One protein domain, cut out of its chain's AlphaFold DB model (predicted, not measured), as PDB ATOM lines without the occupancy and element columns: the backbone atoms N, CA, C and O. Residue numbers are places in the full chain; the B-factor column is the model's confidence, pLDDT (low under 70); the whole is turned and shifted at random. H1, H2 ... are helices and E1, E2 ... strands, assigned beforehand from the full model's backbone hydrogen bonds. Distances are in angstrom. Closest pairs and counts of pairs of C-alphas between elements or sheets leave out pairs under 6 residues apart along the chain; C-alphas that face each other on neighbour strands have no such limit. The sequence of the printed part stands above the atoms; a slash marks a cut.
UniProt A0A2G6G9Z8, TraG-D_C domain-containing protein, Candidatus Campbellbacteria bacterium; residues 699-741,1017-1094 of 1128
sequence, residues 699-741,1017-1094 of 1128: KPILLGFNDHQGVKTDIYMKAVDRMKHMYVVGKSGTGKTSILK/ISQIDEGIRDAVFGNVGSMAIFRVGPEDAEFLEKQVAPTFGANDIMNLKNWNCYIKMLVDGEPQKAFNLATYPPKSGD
ATOM      1  N   LYS A 699     -42.326  44.451  35.487       80.75
ATOM      2  CA  LYS A 699     -41.278  43.455  35.259       80.75
ATOM      3  C   LYS A 699     -41.837  42.051  35.529       80.75
ATOM      4  O   LYS A 699     -42.530  41.854  36.527       80.75
ATOM      5  N   PRO A 700     -41.538  41.054  34.682       90.25
ATOM      6  CA  PRO A 700     -41.954  39.685  34.941       90.25
ATOM      7  C   PRO A 700     -41.159  39.089  36.112       90.25
ATOM      8  O   PRO A 700     -40.007  39.456  36.348       90.25
ATOM      9  N   ILE A 701     -41.761  38.133  36.816       94.56
ATOM     10  CA  ILE A 701     -41.150  37.463  37.972       94.56
ATOM     11  C   ILE A 701     -40.456  36.179  37.523       94.56
ATOM     12  O   ILE A 701     -41.073  35.343  36.864       94.56
ATOM     13  N   LEU A 702     -39.190  36.000  37.903       95.31
ATOM     14  CA  LEU A 702     -38.453  34.752  37.721       95.31
ATOM     15  C   LEU A 702     -38.973  33.705  38.714       95.31
ATOM     16  O   LEU A 702     -38.832  33.876  39.926       95.31
ATOM     17  N   LEU A 703     -39.556  32.618  38.207       95.12
ATOM     18  CA  LEU A 703     -40.046  31.504  39.028       95.12
ATOM     19  C   LEU A 703     -38.942  30.479  39.333       95.12
ATOM     20  O   LEU A 703     -38.938  29.844  40.388       95.12
ATOM     21  N   GLY A 704     -38.007  30.310  38.400       95.06
ATOM     22  CA  GLY A 704     -36.976  29.281  38.431       95.06
ATOM     23  C   GLY A 704     -36.363  29.083  37.051       95.06
ATOM     24  O   GLY A 704     -36.496  29.946  36.185       95.06
ATOM     25  N   PHE A 705     -35.734  27.935  36.830       94.94
ATOM     26  CA  PHE A 705     -35.173  27.556  35.534       94.94
ATOM     27  C   PHE A 705     -35.623  26.151  35.129       94.94
ATOM     28  O   PHE A 705     -35.784  25.257  35.960       94.94
ATOM     29  N   ASN A 706     -35.809  25.942  33.830       93.50
ATOM     30  CA  ASN A 706     -35.861  24.617  33.234       93.50
ATOM     31  C   ASN A 706     -34.428  24.191  32.878       93.50
ATOM     32  O   ASN A 706     -33.681  24.982  32.308       93.50
ATOM     33  N   ASP A 707     -34.044  22.961  33.213       88.38
ATOM     34  CA  ASP A 707     -32.811  22.334  32.726       88.38
ATOM     35  C   ASP A 707     -33.208  21.164  31.823       88.38
ATOM     36  O   ASP A 707     -33.792  20.179  32.290       88.38
ATOM     37  N   HIS A 708     -32.944  21.301  30.523       83.88
ATOM     38  CA  HIS A 708     -33.204  20.263  29.533       83.88
ATOM     39  C   HIS A 708     -31.923  19.969  28.757       83.88
ATOM     40  O   HIS A 708     -31.406  20.816  28.033       83.88
ATOM     41  N   GLN A 709     -31.400  18.749  28.912       85.38
ATOM     42  CA  GLN A 709     -30.153  18.297  28.275       85.38
ATOM     43  C   GLN A 709     -28.936  19.209  28.570       85.38
ATOM     44  O   GLN A 709     -28.031  19.324  27.749       85.38
ATOM     45  N   GLY A 710     -28.902  19.860  29.742       84.56
ATOM     46  CA  GLY A 710     -27.842  20.794  30.137       84.56
ATOM     47  C   GLY A 710     -28.025  22.222  29.614       84.56
ATOM     48  O   GLY A 710     -27.226  23.098  29.950       84.56
ATOM     49  N   VAL A 711     -29.072  22.490  28.824       89.88
ATOM     50  CA  VAL A 711     -29.488  23.850  28.466       89.88
ATOM     51  C   VAL A 711     -30.397  24.379  29.570       89.88
ATOM     52  O   VAL A 711     -31.530  23.923  29.729       89.88
ATOM     53  N   LYS A 712     -29.897  25.358  30.328       92.31
ATOM     54  CA  LYS A 712     -30.684  26.073  31.337       92.31
ATOM     55  C   LYS A 712     -31.422  27.247  30.708       92.31
ATOM     56  O   LYS A 712     -30.800  28.090  30.067       92.31
ATOM     57  N   THR A 713     -32.733  27.291  30.915       93.81
ATOM     58  CA  THR A 713     -33.622  28.357  30.442       93.81
ATOM     59  C   THR A 713     -34.396  28.926  31.622       93.81
ATOM     60  O   THR A 713     -35.157  28.204  32.266       93.81
ATOM     61  N   ASP A 714     -34.215  30.212  31.899       95.19
ATOM     62  CA  ASP A 714     -34.933  30.922  32.959       95.19
ATOM     63  C   ASP A 714     -36.425  31.060  32.610       95.19
ATOM     64  O   ASP A 714     -36.793  31.388  31.480       95.19
ATOM     65  N   ILE A 715     -37.294  30.799  33.589       95.25
ATOM     66  CA  ILE A 715     -38.749  30.753  33.419       95.25
ATOM     67  C   ILE A 715     -39.389  31.930  34.149       95.25
ATOM     68  O   ILE A 715     -39.343  32.030  35.378       95.25
ATOM     69  N   TYR A 716     -40.024  32.801  33.371       95.06
ATOM     70  CA  TYR A 716     -40.606  34.055  33.832       95.06
ATOM     71  C   TYR A 716     -42.133  34.050  33.736       95.06
ATOM     72  O   TYR A 716     -42.699  33.598  32.741       95.06
ATOM     73  N   MET A 717     -42.800  34.631  34.733       94.31
ATOM     74  CA  MET A 717     -44.247  34.840  34.750       94.31
ATOM     75  C   MET A 717     -44.585  36.319  34.539       94.31
ATOM     76  O   MET A 717     -44.109  37.188  35.273       94.31
ATOM     77  N   LYS A 718     -45.415  36.612  33.533       92.38
ATOM     78  CA  LYS A 718     -45.843  37.977  33.184       92.38
ATOM     79  C   LYS A 718     -46.883  38.501  34.176       92.38
ATOM     80  O   LYS A 718     -47.744  37.749  34.625       92.38
ATOM     81  N   ALA A 719     -46.867  39.803  34.457       88.25
ATOM     82  CA  ALA A 719     -47.793  40.428  35.404       88.25
ATOM     83  C   ALA A 719     -49.285  40.212  35.055       88.25
ATOM     84  O   ALA A 719     -50.086  39.891  35.935       88.25
ATOM     85  N   VAL A 720     -49.638  40.273  33.764       88.38
ATOM     86  CA  VAL A 720     -50.999  40.003  33.254       88.38
ATOM     87  C   VAL A 720     -51.482  38.590  33.612       88.38
ATOM     88  O   VAL A 720     -52.649  38.405  33.966       88.38
ATOM     89  N   ASP A 721     -50.588  37.599  33.552       92.19
ATOM     90  CA  ASP A 721     -50.887  36.206  33.902       92.19
ATOM     91  C   ASP A 721     -50.940  36.007  35.424       92.19
ATOM     92  O   ASP A 721     -51.801  35.281  35.918       92.19
ATOM     93  N   ARG A 722     -50.106  36.724  36.194       92.88
ATOM     94  CA  ARG A 722     -50.141  36.715  37.673       92.88
ATOM     95  C   ARG A 722     -51.459  37.222  38.249       92.88
ATOM     96  O   ARG A 722     -51.862  36.793  39.328       92.88
ATOM     97  N   MET A 723     -52.176  38.092  37.538       92.00
ATOM     98  CA  MET A 723     -53.532  38.508  37.925       92.00
ATOM     99  C   MET A 723     -54.563  37.374  37.886       92.00
ATOM    100  O   MET A 723     -55.664  37.556  38.390       92.00
ATOM    101  N   LYS A 724     -54.242  36.218  37.293       93.94
ATOM    102  CA  LYS A 724     -55.093  35.020  37.304       93.94
ATOM    103  C   LYS A 724     -54.731  34.043  38.432       93.94
ATOM    104  O   LYS A 724     -55.115  32.885  38.360       93.94
ATOM    105  N   HIS A 725     -54.026  34.512  39.463       96.00
ATOM    106  CA  HIS A 725     -53.687  33.756  40.676       96.00
ATOM    107  C   HIS A 725     -52.677  32.618  40.457       96.00
ATOM    108  O   HIS A 725     -52.460  32.138  39.339       96.00
ATOM    109  N   MET A 726     -52.041  32.192  41.550       96.12
ATOM    110  CA  MET A 726     -51.110  31.066  41.555       96.12
ATOM    111  C   MET A 726     -51.400  30.110  42.711       96.12
ATOM    112  O   MET A 726     -51.595  30.522  43.853       96.12
ATOM    113  N   TYR A 727     -51.386  28.821  42.399       97.19
ATOM    114  CA  TYR A 727     -51.587  27.731  43.342       97.19
ATOM    115  C   TYR A 727     -50.318  26.885  43.466       97.19
ATOM    116  O   TYR A 727     -49.686  26.550  42.463       97.19
ATOM    117  N   VAL A 728     -49.931  26.546  44.694       97.69
ATOM    118  CA  VAL A 728     -48.714  25.791  44.999       97.69
ATOM    119  C   VAL A 728     -49.039  24.638  45.947       97.69
ATOM    120  O   VAL A 728     -49.588  24.840  47.026       97.69
ATOM    121  N   VAL A 729     -48.665  23.417  45.573       96.88
ATOM    122  CA  VAL A 729     -48.978  22.208  46.354       96.88
ATOM    123  C   VAL A 729     -47.759  21.300  46.476       96.88
ATOM    124  O   VAL A 729     -46.942  21.220  45.558       96.88
ATOM    125  N   GLY A 730     -47.597  20.656  47.635       95.50
ATOM    126  CA  GLY A 730     -46.427  19.832  47.937       95.50
ATOM    127  C   GLY A 730     -46.217  19.550  49.423       95.50
ATOM    128  O   GLY A 730     -46.451  20.404  50.283       95.50
ATOM    129  N   LYS A 731     -45.661  18.374  49.725       94.06
ATOM    130  CA  LYS A 731     -45.250  17.981  51.083       94.06
ATOM    131  C   LYS A 731     -44.274  18.991  51.707       94.06
ATOM    132  O   LYS A 731     -43.598  19.747  51.000       94.06
ATOM    133  N   SER A 732     -44.160  18.990  53.034       91.69
ATOM    134  CA  SER A 732     -43.150  19.793  53.740       91.69
ATOM    135  C   SER A 732     -41.722  19.540  53.212       91.69
ATOM    136  O   SER A 732     -41.394  18.450  52.740       91.69
ATOM    137  N   GLY A 733     -40.877  20.577  53.227       89.62
ATOM    138  CA  GLY A 733     -39.484  20.519  52.759       89.62
ATOM    139  C   GLY A 733     -39.276  20.380  51.240       89.62
ATOM    140  O   GLY A 733     -38.138  20.230  50.797       89.62
ATOM    141  N   THR A 734     -40.335  20.426  50.421       93.88
ATOM    142  CA  THR A 734     -40.225  20.226  48.960       93.88
ATOM    143  C   THR A 734     -39.847  21.472  48.160       93.88
ATOM    144  O   THR A 734     -39.311  21.319  47.066       93.88
ATOM    145  N   GLY A 735     -40.076  22.683  48.684       91.94
ATOM    146  CA  GLY A 735     -39.696  23.950  48.032       91.94
ATOM    147  C   GLY A 735     -40.798  25.014  47.911       91.94
ATOM    148  O   GLY A 735     -40.482  26.128  47.492       91.94
ATOM    149  N   LYS A 736     -42.052  24.723  48.309       94.06
ATOM    150  CA  LYS A 736     -43.210  25.650  48.225       94.06
ATOM    151  C   LYS A 736     -42.903  27.071  48.717       94.06
ATOM    152  O   LYS A 736     -42.970  28.036  47.964       94.06
ATOM    153  N   THR A 737     -42.498  27.187  49.977       92.44
ATOM    154  CA  THR A 737     -42.234  28.460  50.655       92.44
ATOM    155  C   THR A 737     -41.105  29.239  49.976       92.44
ATOM    156  O   THR A 737     -41.117  30.463  49.929       92.44
ATOM    157  N   SER A 738     -40.144  28.539  49.363       92.75
ATOM    158  CA  SER A 738     -39.023  29.173  48.665       92.75
ATOM    159  C   SER A 738     -39.405  29.774  47.314       92.75
ATOM    160  O   SER A 738     -38.921  30.861  47.003       92.75
ATOM    161  N   ILE A 739     -40.296  29.142  46.532       94.94
ATOM    162  CA  ILE A 739     -40.819  29.800  45.322       94.94
ATOM    163  C   ILE A 739     -41.640  31.041  45.698       94.94
ATOM    164  O   ILE A 739     -41.405  32.095  45.113       94.94
ATOM    165  N   LEU A 740     -42.485  30.975  46.738       95.88
ATOM    166  CA  LEU A 740     -43.242  32.149  47.200       95.88
ATOM    167  C   LEU A 740     -42.322  33.293  47.667       95.88
ATOM    168  O   LEU A 740     -42.464  34.411  47.178       95.88
ATOM    169  N   LYS A 741     -41.330  33.029  48.532       94.94
ATOM    170  CA  LYS A 741     -40.360  34.048  48.995       94.94
ATOM    171  C   LYS A 741     -39.616  34.714  47.842       94.94
ATOM    172  O   LYS A 741     -39.465  35.933  47.837       94.94
ATOM    173  N   ILE A1017     -54.508  18.193  49.515       90.88
ATOM    174  CA  ILE A1017     -55.764  18.687  48.916       90.88
ATOM    175  C   ILE A1017     -56.960  18.420  49.838       90.88
ATOM    176  O   ILE A1017     -57.863  19.248  49.925       90.88
ATOM    177  N   SER A1018     -56.919  17.327  50.601       86.31
ATOM    178  CA  SER A1018     -57.930  16.945  51.595       86.31
ATOM    179  C   SER A1018     -58.061  17.896  52.796       86.31
ATOM    180  O   SER A1018     -59.009  17.764  53.564       86.31
ATOM    181  N   GLN A1019     -57.153  18.864  52.970       82.12
ATOM    182  CA  GLN A1019     -57.262  19.908  54.004       82.12
ATOM    183  C   GLN A1019     -58.131  21.106  53.587       82.12
ATOM    184  O   GLN A1019     -58.298  22.036  54.375       82.12
ATOM    185  N   ILE A1020     -58.630  21.125  52.349       88.31
ATOM    186  CA  ILE A1020     -59.411  22.229  51.788       88.31
ATOM    187  C   ILE A1020     -60.857  21.759  51.613       88.31
ATOM    188  O   ILE A1020     -61.099  20.728  50.985       88.31
ATOM    189  N   ASP A1021     -61.811  22.541  52.122       86.44
ATOM    190  CA  ASP A1021     -63.243  22.273  51.961       86.44
ATOM    191  C   ASP A1021     -63.615  22.188  50.467       86.44
ATOM    192  O   ASP A1021     -63.116  22.971  49.655       86.44
ATOM    193  N   GLU A1022     -64.509  21.267  50.093       87.75
ATOM    194  CA  GLU A1022     -64.821  20.937  48.690       87.75
ATOM    195  C   GLU A1022     -65.149  22.166  47.821       87.75
ATOM    196  O   GLU A1022     -64.583  22.320  46.739       87.75
ATOM    197  N   GLY A1023     -65.975  23.095  48.314       87.69
ATOM    198  CA  GLY A1023     -66.310  24.320  47.578       87.69
ATOM    199  C   GLY A1023     -65.108  25.239  47.319       87.69
ATOM    200  O   GLY A1023     -64.992  25.813  46.237       87.69
ATOM    201  N   ILE A1024     -64.176  25.341  48.275       90.19
ATOM    202  CA  ILE A1024     -62.956  26.153  48.140       90.19
ATOM    203  C   ILE A1024     -61.954  25.441  47.225       90.19
ATOM    204  O   ILE A1024     -61.346  26.074  46.364       90.19
ATOM    205  N   ARG A1025     -61.812  24.117  47.358       92.69
ATOM    206  CA  ARG A1025     -60.986  23.273  46.481       92.69
ATOM    207  C   ARG A1025     -61.406  23.450  45.021       92.69
ATOM    208  O   ARG A1025     -60.566  23.722  44.163       92.69
ATOM    209  N   ASP A1026     -62.700  23.352  44.747       91.56
ATOM    210  CA  ASP A1026     -63.242  23.472  43.397       91.56
ATOM    211  C   ASP A1026     -63.114  24.914  42.865       91.56
ATOM    212  O   ASP A1026     -62.751  25.107  41.701       91.56
ATOM    213  N   ALA A1027     -63.284  25.933  43.720       92.06
ATOM    214  CA  ALA A1027     -63.015  27.331  43.368       92.06
ATOM    215  C   ALA A1027     -61.531  27.594  43.042       92.06
ATOM    216  O   ALA A1027     -61.242  28.367  42.125       92.06
ATOM    217  N   VAL A1028     -60.591  26.942  43.738       93.44
ATOM    218  CA  VAL A1028     -59.153  26.988  43.427       93.44
ATOM    219  C   VAL A1028     -58.901  26.386  42.047       93.44
ATOM    220  O   VAL A1028     -58.454  27.100  41.150       93.44
ATOM    221  N   PHE A1029     -59.228  25.110  41.825       92.94
ATOM    222  CA  PHE A1029     -58.920  24.446  40.550       92.94
ATOM    223  C   PHE A1029     -59.706  24.999  39.350       92.94
ATOM    224  O   PHE A1029     -59.245  24.853  38.217       92.94
ATOM    225  N   GLY A1030     -60.856  25.644  39.579       90.69
ATOM    226  CA  GLY A1030     -61.646  26.307  38.541       90.69
ATOM    227  C   GLY A1030     -61.117  27.678  38.102       90.69
ATOM    228  O   GLY A1030     -61.283  28.031  36.935       90.69
ATOM    229  N   ASN A1031     -60.477  28.443  38.998       92.94
ATOM    230  CA  ASN A1031     -60.118  29.845  38.738       92.94
ATOM    231  C   ASN A1031     -58.608  30.136  38.661       92.94
ATOM    232  O   ASN A1031     -58.228  31.134  38.045       92.94
ATOM    233  N   VAL A1032     -57.732  29.316  39.262       94.56
ATOM    234  CA  VAL A1032     -56.283  29.593  39.220       94.56
ATOM    235  C   VAL A1032     -55.703  29.331  37.830       94.56
ATOM    236  O   VAL A1032     -55.806  28.243  37.265       94.56
ATOM    237  N   GLY A1033     -55.047  30.346  37.276       93.69
ATOM    238  CA  GLY A1033     -54.414  30.285  35.967       93.69
ATOM    239  C   GLY A1033     -53.108  29.496  35.972       93.69
ATOM    240  O   GLY A1033     -52.788  28.845  34.982       93.69
ATOM    241  N   SER A1034     -52.341  29.542  37.067       95.81
ATOM    242  CA  SER A1034     -51.055  28.839  37.161       95.81
ATOM    243  C   SER A1034     -50.938  27.980  38.417       95.81
ATOM    244  O   SER A1034     -51.365  28.370  39.501       95.81
ATOM    245  N   MET A1035     -50.330  26.805  38.261       96.94
ATOM    246  CA  MET A1035     -50.144  25.791  39.295       96.94
ATOM    247  C   MET A1035     -48.682  25.334  39.313       96.94
ATOM    248  O   MET A1035     -48.156  24.934  38.271       96.94
ATOM    249  N   ALA A1036     -48.043  25.343  40.483       97.56
ATOM    250  CA  ALA A1036     -46.740  24.724  40.722       97.56
ATOM    251  C   ALA A1036     -46.905  23.503  41.642       97.56
ATOM    252  O   ALA A1036     -47.203  23.625  42.831       97.56
ATOM    253  N   ILE A1037     -46.711  22.319  41.070       97.94
ATOM    254  CA  ILE A1037     -46.930  21.023  41.710       97.94
ATOM    255  C   ILE A1037     -45.571  20.437  42.091       97.94
ATOM    256  O   ILE A1037     -44.823  19.959  41.239       97.94
ATOM    257  N   PHE A1038     -45.231  20.509  43.373       97.88
ATOM    258  CA  PHE A1038     -44.092  19.803  43.952       97.88
ATOM    259  C   PHE A1038     -44.494  18.358  44.301       97.88
ATOM    260  O   PHE A1038     -45.626  17.930  44.083       97.88
ATOM    261  N   ARG A1039     -43.567  17.586  44.877       97.12
ATOM    262  CA  ARG A1039     -43.835  16.218  45.340       97.12
ATOM    263  C   ARG A1039     -44.951  16.161  46.397       97.12
ATOM    264  O   ARG A1039     -44.818  16.756  47.469       97.12
ATOM    265  N   VAL A1040     -45.993  15.371  46.140       96.56
ATOM    266  CA  VAL A1040     -47.163  15.161  47.026       96.56
ATOM    267  C   VAL A1040     -47.312  13.690  47.478       96.56
ATOM    268  O   VAL A1040     -46.350  12.914  47.422       96.56
ATOM    269  N   GLY A1041     -48.459  13.313  48.061       93.56
ATOM    270  CA  GLY A1041     -48.848  11.917  48.329       93.56
ATOM    271  C   GLY A1041     -49.484  11.218  47.117       93.56
ATOM    272  O   GLY A1041     -49.708  11.883  46.108       93.56
ATOM    273  N   PRO A1042     -49.773   9.903  47.198       92.94
ATOM    274  CA  PRO A1042     -50.417   9.160  46.109       92.94
ATOM    275  C   PRO A1042     -51.795   9.716  45.731       92.94
ATOM    276  O   PRO A1042     -52.018  10.034  44.568       92.94
ATOM    277  N   GLU A1043     -52.672   9.931  46.716       92.06
ATOM    278  CA  GLU A1043     -54.035  10.454  46.516       92.06
ATOM    279  C   GLU A1043     -54.027  11.832  45.827       92.06
ATOM    280  O   GLU A1043     -54.683  12.039  44.803       92.06
ATOM    281  N   ASP A1044     -53.209  12.764  46.334       94.00
ATOM    282  CA  ASP A1044     -53.006  14.077  45.713       94.00
ATOM    283  C   ASP A1044     -52.418  13.947  44.291       94.00
ATOM    284  O   ASP A1044     -52.773  14.720  43.404       94.00
ATOM    285  N   ALA A1045     -51.512  12.990  44.049       96.31
ATOM    286  CA  ALA A1045     -50.871  12.802  42.747       96.31
ATOM    287  C   ALA A1045     -51.851  12.286  41.681       96.31
ATOM    288  O   ALA A1045     -51.823  12.787  40.560       96.31
ATOM    289  N   GLU A1046     -52.744  11.352  42.021       94.88
ATOM    290  CA  GLU A1046     -53.813  10.882  41.123       94.88
ATOM    291  C   GLU A1046     -54.827  11.991  40.794       94.88
ATOM    292  O   GLU A1046     -55.335  12.086  39.671       94.88
ATOM    293  N   PHE A1047     -55.108  12.875  41.757       94.50
ATOM    294  CA  PHE A1047     -55.930  14.059  41.513       94.50
ATOM    295  C   PHE A1047     -55.219  15.053  40.576       94.50
ATOM    296  O   PHE A1047     -55.804  15.515  39.590       94.50
ATOM    297  N   LEU A1048     -53.951  15.366  40.861       95.88
ATOM    298  CA  LEU A1048     -53.159  16.371  40.145       95.88
ATOM    299  C   LEU A1048     -52.670  15.907  38.768       95.88
ATOM    300  O   LEU A1048     -52.464  16.755  37.900       95.88
ATOM    301  N   GLU A1049     -52.550  14.602  38.513       96.00
ATOM    302  CA  GLU A1049     -52.241  14.048  37.187       96.00
ATOM    303  C   GLU A1049     -53.188  14.609  36.118       96.00
ATOM    304  O   GLU A1049     -52.743  15.068  35.067       96.00
ATOM    305  N   LYS A1050     -54.487  14.713  36.428       93.62
ATOM    306  CA  LYS A1050     -55.511  15.286  35.534       93.62
ATOM    307  C   LYS A1050     -55.216  16.735  35.127       93.62
ATOM    308  O   LYS A1050     -55.721  17.194  34.105       93.62
ATOM    309  N   GLN A1051     -54.408  17.462  35.902       94.06
ATOM    310  CA  GLN A1051     -54.006  18.834  35.597       94.06
ATOM    311  C   GLN A1051     -52.784  18.914  34.671       94.06
ATOM    312  O   GLN A1051     -52.712  19.871  33.896       94.06
ATOM    313  N   VAL A1052     -51.857  17.952  34.729       95.12
ATOM    314  CA  VAL A1052     -50.567  17.965  33.996       95.12
ATOM    315  C   VAL A1052     -50.464  16.932  32.863       95.12
ATOM    316  O   VAL A1052     -49.546  17.002  32.036       95.12
ATOM    317  N   ALA A1053     -51.425  16.014  32.774       92.44
ATOM    318  CA  ALA A1053     -51.582  15.085  31.667       92.44
ATOM    319  C   ALA A1053     -51.688  15.822  30.310       92.44
ATOM    320  O   ALA A1053     -52.240  16.922  30.231       92.44
ATOM    321  N   PRO A1054     -51.170  15.238  29.212       93.69
ATOM    322  CA  PRO A1054     -50.512  13.931  29.122       93.69
ATOM    323  C   PRO A1054     -48.992  13.989  29.384       93.69
ATOM    324  O   PRO A1054     -48.282  13.075  28.979       93.69
ATOM    325  N   THR A1055     -48.463  15.075  29.962       94.88
ATOM    326  CA  THR A1055     -47.003  15.307  30.007       94.88
ATOM    327  C   THR A1055     -46.315  14.591  31.167       94.88
ATOM    328  O   THR A1055     -45.183  14.144  31.012       94.88
ATOM    329  N   PHE A1056     -47.006  14.474  32.303       96.25
ATOM    330  CA  PHE A1056     -46.546  13.789  33.513       96.25
ATOM    331  C   PHE A1056     -47.706  12.977  34.100       96.25
ATOM    332  O   PHE A1056     -48.847  13.444  34.054       96.25
ATOM    333  N   GLY A1057     -47.418  11.797  34.647       96.50
ATOM    334  CA  GLY A1057     -48.377  10.971  35.392       96.50
ATOM    335  C   GLY A1057     -48.200  11.076  36.912       96.50
ATOM    336  O   GLY A1057     -47.230  11.666  37.393       96.50
ATOM    337  N   ALA A1058     -49.090  10.456  37.698       96.50
ATOM    338  CA  ALA A1058     -49.013  10.486  39.167       96.50
ATOM    339  C   ALA A1058     -47.654  10.001  39.720       96.50
ATOM    340  O   ALA A1058     -47.104  10.586  40.657       96.50
ATOM    341  N   ASN A1059     -47.057   8.977  39.096       96.06
ATOM    342  CA  ASN A1059     -45.728   8.473  39.464       96.06
ATOM    343  C   ASN A1059     -44.611   9.511  39.283       96.06
ATOM    344  O   ASN A1059     -43.687   9.546  40.096       96.06
ATOM    345  N   ASP A1060     -44.685  10.369  38.267       96.44
ATOM    346  CA  ASP A1060     -43.692  11.426  38.056       96.44
ATOM    347  C   ASP A1060     -43.787  12.472  39.176       96.44
ATOM    348  O   ASP A1060     -42.777  12.892  39.743       96.44
ATOM    349  N   ILE A1061     -45.019  12.825  39.565       96.88
ATOM    350  CA  ILE A1061     -45.303  13.778  40.647       96.88
ATOM    351  C   ILE A1061     -44.774  13.250  41.991       96.88
ATOM    352  O   ILE A1061     -44.113  13.981  42.732       96.88
ATOM    353  N   MET A1062     -45.016  11.976  42.312       96.25
ATOM    354  CA  MET A1062     -44.538  11.361  43.560       96.25
ATOM    355  C   MET A1062     -43.008  11.255  43.648       96.25
ATOM    356  O   MET A1062     -42.453  11.305  44.748       96.25
ATOM    357  N   ASN A1063     -42.318  11.136  42.510       95.56
ATOM    358  CA  ASN A1063     -40.864  10.960  42.445       95.56
ATOM    359  C   ASN A1063     -40.079  12.268  42.216       95.56
ATOM    360  O   ASN A1063     -38.846  12.238  42.132       95.56
ATOM    361  N   LEU A1064     -40.754  13.424  42.171       95.06
ATOM    362  CA  LEU A1064     -40.111  14.739  42.106       95.06
ATOM    363  C   LEU A1064     -39.084  14.929  43.236       95.06
ATOM    364  O   LEU A1064     -39.365  14.748  44.424       95.06
ATOM    365  N   LYS A1065     -37.875  15.359  42.866       94.44
ATOM    366  CA  LYS A1065     -36.845  15.765  43.831       94.44
ATOM    367  C   LYS A1065     -37.271  17.059  44.527       94.44
ATOM    368  O   LYS A1065     -37.928  17.901  43.923       94.44
ATOM    369  N   ASN A1066     -36.839  17.260  45.774       94.38
ATOM    370  CA  ASN A1066     -36.993  18.559  46.438       94.38
ATOM    371  C   ASN A1066     -36.393  19.678  45.559       94.38
ATOM    372  O   ASN A1066     -35.453  19.432  44.796       94.38
ATOM    373  N   TRP A1067     -36.929  20.892  45.676       93.69
ATOM    374  CA  TRP A1067     -36.579  22.075  44.872       93.69
ATOM    375  C   TRP A1067     -36.940  21.970  43.382       93.69
ATOM    376  O   TRP A1067     -36.522  22.799  42.580       93.69
ATOM    377  N   ASN A1068     -37.731  20.963  43.002       95.88
ATOM    378  CA  ASN A1068     -38.256  20.787  41.651       95.88
ATOM    379  C   ASN A1068     -39.782  20.639  41.711       95.88
ATOM    380  O   ASN A1068     -40.317  19.991  42.614       95.88
ATOM    381  N   CYS A1069     -40.470  21.206  40.728       97.12
ATOM    382  CA  CYS A1069     -41.910  21.078  40.539       97.12
ATOM    383  C   CYS A1069     -42.256  20.876  39.058       97.12
ATOM    384  O   CYS A1069     -41.440  21.140  38.170       97.12
ATOM    385  N   TYR A1070     -43.480  20.433  38.787       97.25
ATOM    386  CA  TYR A1070     -44.107  20.625  37.484       97.25
ATOM    387  C   TYR A1070     -44.937  21.896  37.517       97.25
ATOM    388  O   TYR A1070     -45.724  22.108  38.441       97.25
ATOM    389  N   ILE A1071     -44.764  22.741  36.509       96.06
ATOM    390  CA  ILE A1071     -45.525  23.971  36.359       96.06
ATOM    391  C   ILE A1071     -46.489  23.854  35.182       96.06
ATOM    392  O   ILE A1071     -46.108  23.478  34.073       96.06
ATOM    393  N   LYS A1072     -47.751  24.191  35.442       95.62
ATOM    394  CA  LYS A1072     -48.792  24.466  34.450       95.62
ATOM    395  C   LYS A1072     -49.079  25.954  34.558       95.62
ATOM    396  O   LYS A1072     -49.455  26.408  35.633       95.62
ATOM    397  N   MET A1073     -48.876  26.720  33.493       94.69
ATOM    398  CA  MET A1073     -49.032  28.174  33.547       94.69
ATOM    399  C   MET A1073     -49.687  28.740  32.296       94.69
ATOM    400  O   MET A1073     -49.716  28.106  31.239       94.69
ATOM    401  N   LEU A1074     -50.187  29.963  32.440       93.25
ATOM    402  CA  LEU A1074     -50.615  30.794  31.326       93.25
ATOM    403  C   LEU A1074     -49.445  31.654  30.844       93.25
ATOM    404  O   LEU A1074     -48.628  32.108  31.647       93.25
ATOM    405  N   VAL A1075     -49.395  31.885  29.535       92.06
ATOM    406  CA  VAL A1075     -48.534  32.889  28.902       92.06
ATOM    407  C   VAL A1075     -49.415  33.715  27.980       92.06
ATOM    408  O   VAL A1075     -50.057  33.159  27.093       92.06
ATOM    409  N   ASP A1076     -49.501  35.023  28.235       88.88
ATOM    410  CA  ASP A1076     -50.428  35.944  27.553       88.88
ATOM    411  C   ASP A1076     -51.892  35.458  27.601       88.88
ATOM    412  O   ASP A1076     -52.707  35.701  26.715       88.88
ATOM    413  N   GLY A1077     -52.237  34.754  28.678       85.75
ATOM    414  CA  GLY A1077     -53.536  34.153  28.904       85.75
ATOM    415  C   GLY A1077     -53.785  32.793  28.249       85.75
ATOM    416  O   GLY A1077     -54.841  32.230  28.543       85.75
ATOM    417  N   GLU A1078     -52.856  32.245  27.458       91.94
ATOM    418  CA  GLU A1078     -52.970  30.918  26.837       91.94
ATOM    419  C   GLU A1078     -52.329  29.807  27.697       91.94
ATOM    420  O   GLU A1078     -51.181  29.960  28.134       91.94
ATOM    421  N   PRO A1079     -53.018  28.670  27.930       91.69
ATOM    422  CA  PRO A1079     -52.492  27.562  28.723       91.69
ATOM    423  C   PRO A1079     -51.375  26.814  28.003       91.69
ATOM    424  O   PRO A1079     -51.566  26.235  26.933       91.69
ATOM    425  N   GLN A1080     -50.211  26.777  28.644       94.00
ATOM    426  CA  GLN A1080     -49.058  26.028  28.164       94.00
ATOM    427  C   GLN A1080     -49.125  24.566  28.617       94.00
ATOM    428  O   GLN A1080     -49.716  24.233  29.648       94.00
ATOM    429  N   LYS A1081     -48.481  23.675  27.851       93.50
ATOM    430  CA  LYS A1081     -48.230  22.297  28.300       93.50
ATOM    431  C   LYS A1081     -47.410  22.335  29.589       93.50
ATOM    432  O   LYS A1081     -46.531  23.182  29.713       93.50
ATOM    433  N   ALA A1082     -47.678  21.420  30.518       96.31
ATOM    434  CA  ALA A1082     -46.910  21.348  31.755       96.31
ATOM    435  C   ALA A1082     -45.430  21.029  31.472       96.31
ATOM    436  O   ALA A1082     -45.127  20.256  30.566       96.31
ATOM    437  N   PHE A1083     -44.508  21.591  32.251       95.06
ATOM    438  CA  PHE A1083     -43.070  21.306  32.142       95.06
ATOM    439  C   PHE A1083     -42.386  21.308  33.516       95.06
ATOM    440  O   PHE A1083     -42.963  21.750  34.507       95.06
ATOM    441  N   ASN A1084     -41.163  20.778  33.601       94.56
ATOM    442  CA  ASN A1084     -40.385  20.762  34.842       94.56
ATOM    443  C   ASN A1084     -39.745  22.127  35.132       94.56
ATOM    444  O   ASN A1084     -39.228  22.782  34.229       94.56
ATOM    445  N   LEU A1085     -39.714  22.527  36.398       95.81
ATOM    446  CA  LEU A1085     -39.070  23.753  36.858       95.81
ATOM    447  C   LEU A1085     -38.268  23.466  38.130       95.81
ATOM    448  O   LEU A1085     -38.784  22.888  39.085       95.81
ATOM    449  N   ALA A1086     -37.003  23.876  38.135       95.00
ATOM    450  CA  ALA A1086     -36.159  23.903  39.320       95.00
ATOM    451  C   ALA A1086     -36.224  25.300  39.947       95.00
ATOM    452  O   ALA A1086     -36.049  26.311  39.260       95.00
ATOM    453  N   THR A1087     -36.484  25.369  41.250       94.00
ATOM    454  CA  THR A1087     -36.547  26.633  41.986       94.00
ATOM    455  C   THR A1087     -35.157  27.080  42.426       94.00
ATOM    456  O   THR A1087     -34.278  26.268  42.722       94.00
ATOM    457  N   TYR A1088     -34.945  28.395  42.500       90.69
ATOM    458  CA  TYR A1088     -33.746  28.935  43.138       90.69
ATOM    459  C   TYR A1088     -33.866  28.860  44.668       90.69
ATOM    460  O   TYR A1088     -34.960  29.073  45.203       90.69
ATOM    461  N   PRO A1089     -32.765  28.610  45.399       85.75
ATOM    462  CA  PRO A1089     -32.753  28.823  46.840       85.75
ATOM    463  C   PRO A1089     -32.983  30.317  47.146       85.75
ATOM    464  O   PRO A1089     -32.523  31.167  46.374       85.75
ATOM    465  N   PRO A1090     -33.661  30.660  48.257       81.06
ATOM    466  CA  PRO A1090     -33.802  32.048  48.674       81.06
ATOM    467  C   PRO A1090     -32.421  32.654  48.956       81.06
ATOM    468  O   PRO A1090     -31.554  32.007  49.549       81.06
ATOM    469  N   LYS A1091     -32.203  33.899  48.525       83.69
ATOM    470  CA  LYS A1091     -30.949  34.613  48.799       83.69
ATOM    471  C   LYS A1091     -30.894  35.006  50.277       83.69
ATOM    472  O   LYS A1091     -31.906  35.371  50.869       83.69
ATOM    473  N   SER A1092     -29.703  34.978  50.868       80.69
ATOM    474  CA  SER A1092     -29.473  35.556  52.195       80.69
ATOM    475  C   SER A1092     -29.425  37.084  52.106       80.69
ATOM    476  O   SER A1092     -28.790  37.625  51.202       80.69
ATOM    477  N   GLY A1093     -30.072  37.770  53.051       81.12
ATOM    478  CA  GLY A1093     -30.032  39.229  53.198       81.12
ATOM    479  C   GLY A1093     -29.326  39.689  54.481       81.12
ATOM    480  O   GLY A1093     -28.763  38.875  55.214       81.12
ATOM    481  N   ASP A1094     -29.371  40.993  54.777       85.50
ATOM    482  CA  ASP A1094     -28.721  41.564  55.965       85.50
ATOM    483  C   ASP A1094     -29.574  41.375  57.234       85.50
ATOM    484  O   ASP A1094     -30.709  41.843  57.342       85.50
TER     485      ASP A1094
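AT A GLANCE: This is residues 699 to 741 and 1017 to 1094 of the 1128 residues of the protein "TraG-D_C domain-containing protein" of Candidatus Campbellbacteria bacterium (UniProt A0A2G6G9Z8). A twisted sheet of four strands, E3 E4 E5 E6, forms the core, with the helix H4 over one of its faces, the short helix H2 at the opposite face, and the short helix H5 packed on H4 and grazing the sheet. A long two-stranded hairpin, E1 and E2, crosses this sheet near its edge strand E6, so that the two sheets make a sandwich only partly face to face, while H3 grazes the sheet and H1 lies off it. The printed part has 121 residues with five named helices and six named strands, in the order E1 E2 H1 E3 H2 H3 E4 H4 H5 E5 E6, and its class is mixed, helices and strands. The larger sheet is mixed, in the order E3 E4 E5 E6, and the hairpin is antiparallel. The whole is compact and rounded, with a radius of gyration of the C-alphas of 14.1 A and spans of 39 by 35 by 31 A.

HOW THE PARTS SIT: In the larger sheet, E3, residues 726 to 729, is an edge strand and the parallel neighbour of E4, residues 1034 to 1037; N 727 and O 1034 are 2.9 A apart, within hydrogen-bond range. E4 is antiparallel to E5, residues 1068 to 1072, with N 1037 and O 1070 at 2.8 A. E5 and the other edge strand, E6, residues 1083 to 1086, form an antiparallel hairpin, with N 1085 and O 1069 at 2.8 A. The sheet is strongly twisted, but only just: its C-alphas lie up to 4.3 A off their best plane. H4, residues 1042 to 1052, is on the sheet at a height of 9.9 A, over E4, and runs slantwise to the strands at 37 degrees to E4 on the local plane. H5, residues 1058 to 1062, touches H4, the closest C-alphas being those of Ala 1045 and Ala 1058, 4.7 A apart, and only grazes the sheet with its residues 1060 to 1061. H2, residues 736 to 741, lies on the opposite face from H4 at a height of 8.7 A, over none of the strands, but only just, since 2 of its 6 C-alphas fall on E4. H3, residues 1022 to 1031, only grazes the sheet with its residues 1028 to 1031. E1, residues 701 to 708, and E2, residues 711 to 717, form an antiparallel hairpin, with N 706 and O 713 at 2.8 A. This two-stranded sheet and the larger one form a sandwich, two sheets face to face, their strands at 61 degrees; the closest C-alphas of E1 and E6 are those of Asn 706 and Leu 1085, 4.9 A apart. H1, residues 719 to 722, is not on the larger sheet and touches no helix. Each O i to N i+4 pair is within hydrogen-bond range in H2, H3 and H5; in H4 5 of 7 are, and H1 is too short for such a pair.

IN THESE COORDINATES: E4 begins at C-alpha 1034, (-51.055, 28.839, 37.161), and E6 ends at C-alpha 1086, (-36.159, 23.903, 39.320). E5 is 13.3 A long. H4 is 15.0 A and H3 14.2 A long. E1, which begins at C-alpha 701, (-41.150, 37.463, 37.972), is 20.7 A long, and E2 is 19.4 A.

THE WHOLE: The two C-alphas farthest apart are those of Pro 1054 and Asp 1094, at 44.3 A. Residues 742 to 1016 are not printed, and C-alphas 741 and 1017 are 21.8 A apart across this cut. Of the links that are printed whole, no link is long. The mean pLDDT of the printed part is 92.8, and no printed residue is under 70.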